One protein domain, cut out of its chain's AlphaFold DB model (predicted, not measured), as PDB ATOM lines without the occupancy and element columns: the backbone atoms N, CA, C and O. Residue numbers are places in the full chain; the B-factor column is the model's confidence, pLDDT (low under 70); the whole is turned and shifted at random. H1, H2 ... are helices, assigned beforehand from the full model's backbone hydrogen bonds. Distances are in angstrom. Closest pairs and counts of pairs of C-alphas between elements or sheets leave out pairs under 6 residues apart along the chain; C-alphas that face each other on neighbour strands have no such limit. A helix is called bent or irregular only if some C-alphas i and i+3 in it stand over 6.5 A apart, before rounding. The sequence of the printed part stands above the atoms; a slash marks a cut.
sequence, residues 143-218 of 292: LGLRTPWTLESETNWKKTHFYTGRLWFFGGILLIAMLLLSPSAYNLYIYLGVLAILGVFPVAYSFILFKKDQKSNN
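What this domain is: This is residues 143 to 218 of the 292 residues of the protein "DUF1648 domain-containing protein" of Puteibacter caeruleilacunae (UniProt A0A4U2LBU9). This is a long helical hairpin: H3 and H2 lie side by side for most of its length, joined at one end by a two-residue turn. The short helix H1 sits at the other end of the hairpin, where it meets both long helices. The printed part has 76 residues with three named helices, in the order H1, H2, H3, and no named strand; the class is all helix. The whole is loose, with a radius of gyration of the C-alphas of 15.4 A, and is a rod of 52 by 19 by 16 A.

Where its parts are: Find C-alpha 184 at (41.642, 8.273, -13.251); from there H3, residues 184 to 218, runs 52.1 A to C-alpha 218 at (17.106, 44.413, 15.119). H3 is irregular: C-alphas 185 and 188 are 7.5 A apart. Look next at C-alpha 154 at (20.167, 25.638, 18.134), where H2, residues 154 to 181, begins its 40.0 A. H1 is residues 148 to 152.

How they stand to each other: H3 and H2 touch and form a helical hairpin, at a shallow tilt of 16 degrees, opposite ways. Their closest C-alphas are those of Thr 164 and Pro 202, 5.6 A apart. H1 touches H3, at residues 206 to 210 of H3 alone; the closest C-alphas, of Trp 149 and Phe 210, are 6.2 A apart. H1 and H2 touch only at the corner by their link, at residues 156 to 160 of H2 alone, with the C-alphas of Thr 150 and Trp 157 closest at 4.7 A. In H1 and H2 every O i to N i+4 pair is within hydrogen-bond range; in H3, 27 of 31 are.

The domain as a whole: The two C-alphas farthest apart, of Pro 183 and Asn 218, are 52.7 A apart. The printed part has no cut, and the links H1 to H2 and H2 to H3 are tight. The mean pLDDT of the printed part is 87.8; look for low confidence, under 70, at residues 217 to 218.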
ATOM      1  N   LEU A 143      31.668  16.957  17.097       78.00
ATOM      2  CA  LEU A 143      31.135  16.573  15.790       78.00
ATOM      3  C   LEU A 143      30.209  17.648  15.231       78.00
ATOM      4  O   LEU A 143      29.372  18.182  15.958       78.00
ATOM      5  N   GLY A 144      30.295  17.880  13.923       83.50
ATOM      6  CA  GLY A 144      29.420  18.805  13.206       83.50
ATOM      7  C   GLY A 144      30.110  20.086  12.732       83.50
ATOM      8  O   GLY A 144      31.304  20.295  12.956       83.50
ATOM      9  N   LEU A 145      29.337  20.952  12.075       85.31
ATOM     10  CA  LEU A 145      29.770  22.282  11.653       85.31
ATOM     11  C   LEU A 145      29.745  23.234  12.860       85.31
ATOM     12  O   LEU A 145      28.671  23.570  13.354       85.31
ATOM     13  N   ARG A 146      30.922  23.652  13.342       81.69
ATOM     14  CA  ARG A 146      31.107  24.400  14.605       81.69
ATOM     15  C   ARG A 146      31.563  25.842  14.376       81.69
ATOM     16  O   ARG A 146      32.553  26.295  14.935       81.69
ATOM     17  N   THR A 147      30.841  26.564  13.532       81.88
ATOM     18  CA  THR A 147      31.008  28.023  13.437       81.88
ATOM     19  C   THR A 147      30.471  28.705  14.708       81.88
ATOM     20  O   THR A 147      29.571  28.133  15.343       81.88
ATOM     21  N   PRO A 148      30.952  29.908  15.086       73.12
ATOM     22  CA  PRO A 148      30.489  30.601  16.295       73.12
ATOM     23  C   PRO A 148      28.955  30.695  16.373       73.12
ATOM     24  O   PRO A 148      28.338  30.238  17.333       73.12
ATOM     25  N   TRP A 149      28.315  31.109  15.280       80.06
ATOM     26  CA  TRP A 149      26.860  31.264  15.208       80.06
ATOM     27  C   TRP A 149      26.073  29.942  15.229       80.06
ATOM     28  O   TRP A 149      24.933  29.912  15.692       80.06
ATOM     29  N   THR A 150      26.639  28.827  14.751       81.81
ATOM     30  CA  THR A 150      25.980  27.513  14.891       81.81
ATOM     31  C   THR A 150      26.020  26.987  16.319       81.81
ATOM     32  O   THR A 150      25.124  26.246  16.707       81.81
ATOM     33  N   LEU A 151      27.043  27.346  17.100       76.44
ATOM     34  CA  LEU A 151      27.148  26.927  18.500       76.44
ATOM     35  C   LEU A 151      26.215  27.734  19.409       76.44
ATOM     36  O   LEU A 151      25.707  27.186  20.386       76.44
ATOM     37  N   GLU A 152      25.968  28.995  19.059       76.38
ATOM     38  CA  GLU A 152      25.117  29.916  19.820       76.38
ATOM     39  C   GLU A 152      23.617  29.767  19.511       76.38
ATOM     40  O   GLU A 152      22.783  30.100  20.349       76.38
ATOM     41  N   SER A 153      23.246  29.236  18.337       79.75
ATOM     42  CA  SER A 153      21.843  29.084  17.922       79.75
ATOM     43  C   SER A 153      21.500  27.637  17.572       79.75
ATOM     44  O   SER A 153      21.913  27.104  16.541       79.75
ATOM     45  N   GLU A 154      20.653  27.002  18.391       85.12
ATOM     46  CA  GLU A 154      20.167  25.638  18.134       85.12
ATOM     47  C   GLU A 154      19.350  25.558  16.830       85.12
ATOM     48  O   GLU A 154      19.404  24.560  16.106       85.12
ATOM     49  N   THR A 155      18.620  26.623  16.487       86.88
ATOM     50  CA  THR A 155      17.899  26.722  15.210       86.88
ATOM     51  C   THR A 155      18.868  26.756  14.033       86.88
ATOM     52  O   THR A 155      18.643  26.047  13.045       86.88
ATOM     53  N   ASN A 156      19.955  27.529  14.142       85.62
ATOM     54  CA  ASN A 156      20.991  27.570  13.117       85.62
ATOM     55  C   ASN A 156      21.673  26.211  12.975       85.62
ATOM     56  O   ASN A 156      21.735  25.667  11.871       85.62
ATOM     57  N   TRP A 157      22.061  25.602  14.096       88.81
ATOM     58  CA  TRP A 157      22.616  24.255  14.127       88.81
ATOM     59  C   TRP A 157      21.733  23.255  13.378       88.81
ATOM     60  O   TRP A 157      22.198  22.615  12.434       88.81
ATOM     61  N   LYS A 158      20.452  23.148  13.760       89.00
ATOM     62  CA  LYS A 158      19.508  22.175  13.190       89.00
ATOM     63  C   LYS A 158      19.323  22.370  11.689       89.00
ATOM     64  O   LYS A 158      19.416  21.399  10.943       89.00
ATOM     65  N   LYS A 159      19.084  23.606  11.235       89.56
ATOM     66  CA  LYS A 159      18.887  23.896   9.803       89.56
ATOM     67  C   LYS A 159      20.159  23.618   9.009       89.56
ATOM     68  O   LYS A 159      20.109  22.898   8.017       89.56
ATOM     69  N   THR A 160      21.300  24.116   9.472       90.62
ATOM     70  CA  THR A 160      22.588  23.925   8.797       90.62
ATOM     71  C   THR A 160      22.939  22.447   8.673       90.62
ATOM     72  O   THR A 160      23.232  21.984   7.573       90.62
ATOM     73  N   HIS A 161      22.838  21.672   9.753       90.50
ATOM     74  CA  HIS A 161      23.160  20.242   9.738       90.50
ATOM     75  C   HIS A 161      22.163  19.420   8.914       90.50
ATOM     76  O   HIS A 161      22.540  18.425   8.297       90.50
ATOM     77  N   PHE A 162      20.906  19.855   8.840       88.19
ATOM     78  CA  PHE A 162      19.904  19.244   7.973       88.19
ATOM     79  C   PHE A 162      20.243  19.400   6.483       88.19
ATOM     80  O   PHE A 162      20.241  18.407   5.753       88.19
ATOM     81  N   TYR A 163      20.572  20.614   6.027       89.31
ATOM     82  CA  TYR A 163      20.950  20.842   4.624       89.31
ATOM     83  C   TYR A 163      22.334  20.272   4.296       89.31
ATOM     84  O   TYR A 163      22.500  19.651   3.248       89.31
ATOM     85  N   THR A 164      23.293  20.391   5.217       92.00
ATOM     86  CA  THR A 164      24.639  19.809   5.083       92.00
ATOM     87  C   THR A 164      24.573  18.295   4.947       92.00
ATOM     88  O   THR A 164      25.214  17.733   4.069       92.00
ATOM     89  N   GLY A 165      23.745  17.631   5.759       90.50
ATOM     90  CA  GLY A 165      23.594  16.182   5.692       90.50
ATOM     91  C   GLY A 165      23.104  15.692   4.329       90.50
ATOM     92  O   GLY A 165      23.634  14.725   3.789       90.50
ATOM     93  N   ARG A 166      22.143  16.403   3.724       88.31
ATOM     94  CA  ARG A 166      21.663  16.104   2.364       88.31
ATOM     95  C   ARG A 166      22.746  16.339   1.322       88.31
ATOM     96  O   ARG A 166      22.968  15.475   0.481       88.31
ATOM     97  N   LEU A 167      23.419  17.483   1.407       93.06
ATOM     98  CA  LEU A 167      24.498  17.829   0.493       93.06
ATOM     99  C   LEU A 167      25.610  16.774   0.526       93.06
ATOM    100  O   LEU A 167      26.040  16.323  -0.523       93.06
ATOM    101  N   TRP A 168      26.028  16.332   1.712       94.25
ATOM    102  CA  TRP A 168      27.070  15.316   1.874       94.25
ATOM    103  C   TRP A 168      26.613  13.929   1.415       94.25
ATOM    104  O   TRP A 168      27.378  13.227   0.758       94.25
ATOM    105  N   PHE A 169      25.359  13.549   1.697       93.88
ATOM    106  CA  PHE A 169      24.802  12.273   1.245       93.88
ATOM    107  C   PHE A 169      24.820  12.158  -0.283       93.88
ATOM    108  O   PHE A 169      25.405  11.218  -0.826       93.88
ATOM    109  N   PHE A 170      24.214  13.135  -0.966       93.56
ATOM    110  CA  PHE A 170      24.116  13.144  -2.425       93.56
ATOM    111  C   PHE A 170      25.430  13.513  -3.098       93.56
ATOM    112  O   PHE A 170      25.763  12.911  -4.108       93.56
ATOM    113  N   GLY A 171      26.199  14.442  -2.535       93.81
ATOM    114  CA  GLY A 171      27.504  14.815  -3.067       93.81
ATOM    115  C   GLY A 171      28.517  13.676  -2.974       93.81
ATOM    116  O   GLY A 171      29.291  13.497  -3.904       93.81
ATOM    117  N   GLY A 172      28.464  12.844  -1.928       95.81
ATOM    118  CA  GLY A 172      29.259  11.616  -1.853       95.81
ATOM    119  C   GLY A 172      28.867  10.592  -2.923       95.81
ATOM    120  O   GLY A 172      29.737  10.042  -3.588       95.81
ATOM    121  N   ILE A 173      27.566  10.371  -3.154       95.25
ATOM    122  CA  ILE A 173      27.085   9.467  -4.221       95.25
ATOM    123  C   ILE A 173      27.460  10.001  -5.606       95.25
ATOM    124  O   ILE A 173      27.937   9.244  -6.448       95.25
ATOM    125  N   LEU A 174      27.274  11.303  -5.829       95.31
ATOM    126  CA  LEU A 174      27.648  11.974  -7.067       95.31
ATOM    127  C   LEU A 174      29.154  11.853  -7.313       95.31
ATOM    128  O   LEU A 174      29.553  11.506  -8.415       95.31
ATOM    129  N   LEU A 175      29.977  12.059  -6.282       95.69
ATOM    130  CA  LEU A 175      31.424  11.895  -6.376       95.69
ATOM    131  C   LEU A 175      31.807  10.460  -6.757       95.69
ATOM    132  O   LEU A 175      32.619  10.284  -7.656       95.69
ATOM    133  N   ILE A 176      31.193   9.438  -6.148       96.62
ATOM    134  CA  ILE A 176      31.421   8.035  -6.541       96.62
ATOM    135  C   ILE A 176      31.072   7.825  -8.018       96.62
ATOM    136  O   ILE A 176      31.861   7.234  -8.748       96.62
ATOM    137  N   ALA A 177      29.922   8.329  -8.473       95.19
ATOM    138  CA  ALA A 177      29.518   8.206  -9.870       95.19
ATOM    139  C   ALA A 177      30.511   8.902 -10.817       95.19
ATOM    140  O   ALA A 177      30.933   8.302 -11.799       95.19
ATOM    141  N   MET A 178      30.942  10.126 -10.496       93.75
ATOM    142  CA  MET A 178      31.925  10.862 -11.297       93.75
ATOM    143  C   MET A 178      33.275  10.132 -11.360       93.75
ATOM    144  O   MET A 178      33.860  10.053 -12.436       93.75
ATOM    145  N   LEU A 179      33.746   9.561 -10.246       94.75
ATOM    146  CA  LEU A 179      35.010   8.811 -10.178       94.75
ATOM    147  C   LEU A 179      34.971   7.496 -10.968       94.75
ATOM    148  O   LEU A 179      35.980   7.098 -11.536       94.75
ATOM    149  N   LEU A 180      33.825   6.808 -11.003       94.00
ATOM    150  CA  LEU A 180      33.675   5.556 -11.756       94.00
ATOM    151  C   LEU A 180      33.548   5.774 -13.268       94.00
ATOM    152  O   LEU A 180      33.810   4.852 -14.036       94.00
ATOM    153  N   LEU A 181      33.110   6.962 -13.687       91.94
ATOM    154  CA  LEU A 181      32.851   7.287 -15.091       91.94
ATOM    155  C   LEU A 181      33.967   8.093 -15.754       91.94
ATOM    156  O   LEU A 181      34.030   8.129 -16.980       91.94
ATOM    157  N   SER A 182      34.831   8.734 -14.968       90.62
ATOM    158  CA  SER A 182      35.913   9.574 -15.484       90.62
ATOM    159  C   SER A 182      37.240   8.809 -15.526       90.62
ATOM    160  O   SER A 182      37.498   7.982 -14.649       90.62
ATOM    161  N   PRO A 183      38.135   9.109 -16.484       91.06
ATOM    162  CA  PRO A 183      39.511   8.632 -16.436       91.06
ATOM    163  C   PRO A 183      40.200   9.011 -15.119       91.06
ATOM    164  O   PRO A 183      40.067  10.140 -14.637       91.06
ATOM    165  N   SER A 184      41.007   8.098 -14.568       90.25
ATOM    166  CA  SER A 184      41.642   8.273 -13.251       90.25
ATOM    167  C   SER A 184      42.579   9.485 -13.157       90.25
ATOM    168  O   SER A 184      42.816   9.990 -12.060       90.25
ATOM    169  N   ALA A 185      43.052  10.009 -14.294       89.56
ATOM    170  CA  ALA A 185      43.832  11.243 -14.379       89.56
ATOM    171  C   ALA A 185      43.086  12.479 -13.832       89.56
ATOM    172  O   ALA A 185      43.721  13.421 -13.361       89.56
ATOM    173  N   TYR A 186      41.748  12.477 -13.853       91.25
ATOM    174  CA  TYR A 186      40.927  13.598 -13.385       91.25
ATOM    175  C   TYR A 186      40.454  13.463 -11.931       91.25
ATOM    176  O   TYR A 186      39.857  14.397 -11.391       91.25
ATOM    177  N   ASN A 187      40.745  12.336 -11.273       93.94
ATOM    178  CA  ASN A 187      40.234  12.008  -9.941       93.94
ATOM    179  C   ASN A 187      40.500  13.105  -8.900       93.94
ATOM    180  O   ASN A 187      39.588  13.478  -8.162       93.94
ATOM    181  N   LEU A 188      41.722  13.654  -8.858       91.69
ATOM    182  CA  LEU A 188      42.084  14.714  -7.911       91.69
ATOM    183  C   LEU A 188      41.250  15.985  -8.130       91.69
ATOM    184  O   LEU A 188      40.734  16.553  -7.170       91.69
ATOM    185  N   TYR A 189      41.082  16.428  -9.378       92.56
ATOM    186  CA  TYR A 189      40.327  17.645  -9.691       92.56
ATOM    187  C   TYR A 189      38.838  17.488  -9.367       92.56
ATOM    188  O   TYR A 189      38.244  18.380  -8.761       92.56
ATOM    189  N   ILE A 190      38.256  16.332  -9.704       94.50
ATOM    190  CA  ILE A 190      36.869  15.989  -9.361       94.50
ATOM    191  C   ILE A 190      36.694  15.993  -7.838       94.50
ATOM    192  O   ILE A 190      35.776  16.631  -7.317       94.50
ATOM    193  N   TYR A 191      37.602  15.326  -7.118       94.25
ATOM    194  CA  TYR A 191      37.593  15.278  -5.660       94.25
ATOM    195  C   TYR A 191      37.654  16.679  -5.042       94.25
ATOM    196  O   TYR A 191      36.797  17.019  -4.225       94.25
ATOM    197  N   LEU A 192      38.615  17.514  -5.451       92.88
ATOM    198  CA  LEU A 192      38.781  18.872  -4.926       92.88
ATOM    199  C   LEU A 192      37.576  19.767  -5.240       92.88
ATOM    200  O   LEU A 192      37.121  20.503  -4.363       92.88
ATOM    201  N   GLY A 193      37.024  19.676  -6.453       93.31
ATOM    202  CA  GLY A 193      35.844  20.440  -6.858       93.31
ATOM    203  C   GLY A 193      34.615  20.098  -6.016       93.31
ATOM    204  O   GLY A 193      33.959  20.989  -5.470       93.31
ATOM    205  N   VAL A 194      34.330  18.805  -5.833       93.38
ATOM    206  CA  VAL A 194      33.208  18.369  -4.989       93.38
ATOM    207  C   VAL A 194      33.463  18.710  -3.521       93.38
ATOM    208  O   VAL A 194      32.563  19.220  -2.853       93.38
ATOM    209  N   LEU A 195      34.678  18.492  -3.009       91.75
ATOM    210  CA  LEU A 195      35.028  18.799  -1.622       91.75
ATOM    211  C   LEU A 195      34.849  20.288  -1.303       91.75
ATOM    212  O   LEU A 195      34.315  20.625  -0.244       91.75
ATOM    213  N   ALA A 196      35.233  21.174  -2.225       89.69
ATOM    214  CA  ALA A 196      35.014  22.609  -2.084       89.69
ATOM    215  C   ALA A 196      33.520  22.925  -1.915       89.69
ATOM    216  O   ALA A 196      33.148  23.652  -0.996       89.69
ATOM    217  N   ILE A 197      32.644  22.316  -2.720       92.25
ATOM    218  CA  ILE A 197      31.188  22.489  -2.594       92.25
ATOM    219  C   ILE A 197      30.693  21.949  -1.243       92.25
ATOM    220  O   ILE A 197      29.965  22.646  -0.530       92.25
ATOM    221  N   LEU A 198      31.114  20.737  -0.860       91.31
ATOM    222  CA  LEU A 198      30.719  20.094   0.400       91.31
ATOM    223  C   LEU A 198      31.167  20.874   1.644       91.31
ATOM    224  O   LEU A 198      30.498  20.780   2.674       91.31
ATOM    225  N   GLY A 199      32.272  21.620   1.569       87.06
ATOM    226  CA  GLY A 199      32.816  22.416   2.672       87.06
ATOM    227  C   GLY A 199      32.320  23.864   2.702       87.06
ATOM    228  O   GLY A 199      31.889  24.351   3.750       87.06
ATOM    229  N   VAL A 200      32.341  24.556   1.561       86.06
ATOM    230  CA  VAL A 200      32.002  25.986   1.465       86.06
ATOM    231  C   VAL A 200      30.507  26.214   1.661       86.06
ATOM    232  O   VAL A 200      30.116  27.125   2.395       86.06
ATOM    233  N   PHE A 201      29.655  25.379   1.059       89.56
ATOM    234  CA  PHE A 201      28.207  25.582   1.115       89.56
ATOM    235  C   PHE A 201      27.650  25.550   2.552       89.56
ATOM    236  O   PHE A 201      26.931  26.486   2.910       89.56
ATOM    237  N   PRO A 202      27.972  24.561   3.415       91.19
ATOM    238  CA  PRO A 202      27.524  24.562   4.810       91.19
ATOM    239  C   PRO A 202      27.908  25.819   5.592       91.19
ATOM    240  O   PRO A 202      27.079  26.368   6.321       91.19
ATOM    241  N   VAL A 203      29.147  26.295   5.426       84.00
ATOM    242  CA  VAL A 203      29.642  27.501   6.104       84.00
ATOM    243  C   VAL A 203      28.870  28.725   5.620       84.00
ATOM    244  O   VAL A 203      28.309  29.450   6.442       84.00
ATOM    245  N   ALA A 204      28.746  28.910   4.303       84.69
ATOM    246  CA  ALA A 204      27.997  30.018   3.717       84.69
ATOM    247  C   ALA A 204      26.520  30.006   4.148       84.69
ATOM    248  O   ALA A 204      25.994  31.024   4.601       84.69
ATOM    249  N   TYR A 205      25.864  28.844   4.088       90.44
ATOM    250  CA  TYR A 205      24.475  28.679   4.517       90.44
ATOM    251  C   TYR A 205      24.287  29.062   5.990       90.44
ATOM    252  O   TYR A 205      23.371  29.815   6.334       90.44
ATOM    253  N   SER A 206      25.186  28.592   6.857       89.50
ATOM    254  CA  SER A 206      25.128  28.886   8.288       89.50
ATOM    255  C   SER A 206      25.293  30.382   8.590       89.50
ATOM    256  O   SER A 206      24.601  30.915   9.463       89.50
ATOM    257  N   PHE A 207      26.135  31.081   7.822       82.88
ATOM    258  CA  PHE A 207      26.344  32.525   7.935       82.88
ATOM    259  C   PHE A 207      25.143  33.337   7.433       82.88
ATOM    260  O   PHE A 207      24.733  34.306   8.076       82.88
ATOM    261  N   ILE A 208      24.529  32.931   6.316       87.81
ATOM    262  CA  ILE A 208      23.305  33.566   5.796       87.81
ATOM    263  C   ILE A 208      22.188  33.487   6.840       87.81
ATOM    264  O   ILE A 208      21.495  34.476   7.091       87.81
ATOM    265  N   LEU A 209      22.036  32.326   7.480       88.19
ATOM    266  CA  LEU A 209      21.039  32.131   8.525       88.19
ATOM    267  C   LEU A 209      21.314  33.022   9.744       88.19
ATOM    268  O   LEU A 209      20.398  33.680  10.227       88.19
ATOM    269  N   PHE A 210      22.577  33.142  10.161       86.31
ATOM    270  CA  PHE A 210      22.984  34.075  11.214       86.31
ATOM    271  C   PHE A 210      22.626  35.533  10.885       86.31
ATOM    272  O   PHE A 210      22.028  36.228  11.705       86.31
ATOM    273  N   LYS A 211      22.928  36.000   9.667       85.56
ATOM    274  CA  LYS A 211      22.585  37.367   9.237       85.56
ATOM    275  C   LYS A 211      21.076  37.605   9.182       85.56
ATOM    276  O   LYS A 211      20.633  38.719   9.461       85.56
ATOM    277  N   LYS A 212      20.289  36.584   8.833       88.06
ATOM    278  CA  LYS A 212      18.823  36.660   8.838       88.06
ATOM    279  C   LYS A 212      18.269  36.796  10.258       88.06
ATOM    280  O   LYS A 212      17.409  37.644  10.476       88.06
ATOM    281  N   ASP A 213      18.792  36.018  11.201       82.69
ATOM    282  CA  ASP A 213      18.368  36.060  12.605       82.69
ATOM    283  C   ASP A 213      18.697  37.428  13.245       82.69
ATOM    284  O   ASP A 213      17.852  38.021  13.911       82.69
ATOM    285  N   GLN A 214      19.870  38.005  12.949       76.94
ATOM    286  CA  GLN A 214      20.262  39.349  13.414       76.94
ATOM    287  C   GLN A 214      19.352  40.465  12.872       76.94
ATOM    288  O   GLN A 214      18.940  41.353  13.613       76.94
ATOM    289  N   LYS A 215      18.995  40.417  11.580       76.25
ATOM    290  CA  LYS A 215      18.066  41.390  10.979       76.25
ATOM    291  C   LYS A 215      16.658  41.296  11.568       76.25
ATOM    292  O   LYS A 215      16.013  42.325  11.721       76.25
ATOM    293  N   SER A 216      16.197  40.087  11.897       73.62
ATOM    294  CA  SER A 216      14.902  39.883  12.555       73.62
ATOM    295  C   SER A 216      14.878  40.492  13.956       73.62
ATOM    296  O   SER A 216      13.906  41.149  14.301       73.62
ATOM    297  N   ASN A 217      15.947  40.315  14.738       65.38
ATOM    298  CA  ASN A 217      16.023  40.842  16.103       65.38
ATOM    299  C   ASN A 217      16.214  42.366  16.153       65.38
ATOM    300  O   ASN A 217      15.711  43.006  17.067       65.38
ATOM    301  N   ASN A 218      16.912  42.958  15.180       61.25
ATOM    302  CA  ASN A 218      17.106  44.413  15.119       61.25
ATOM    303  C   ASN A 218      15.917  45.164  14.490       61.25
ATOM    304  O   ASN A 218      15.849  46.384  14.602       61.25
TER     305      ASN A 218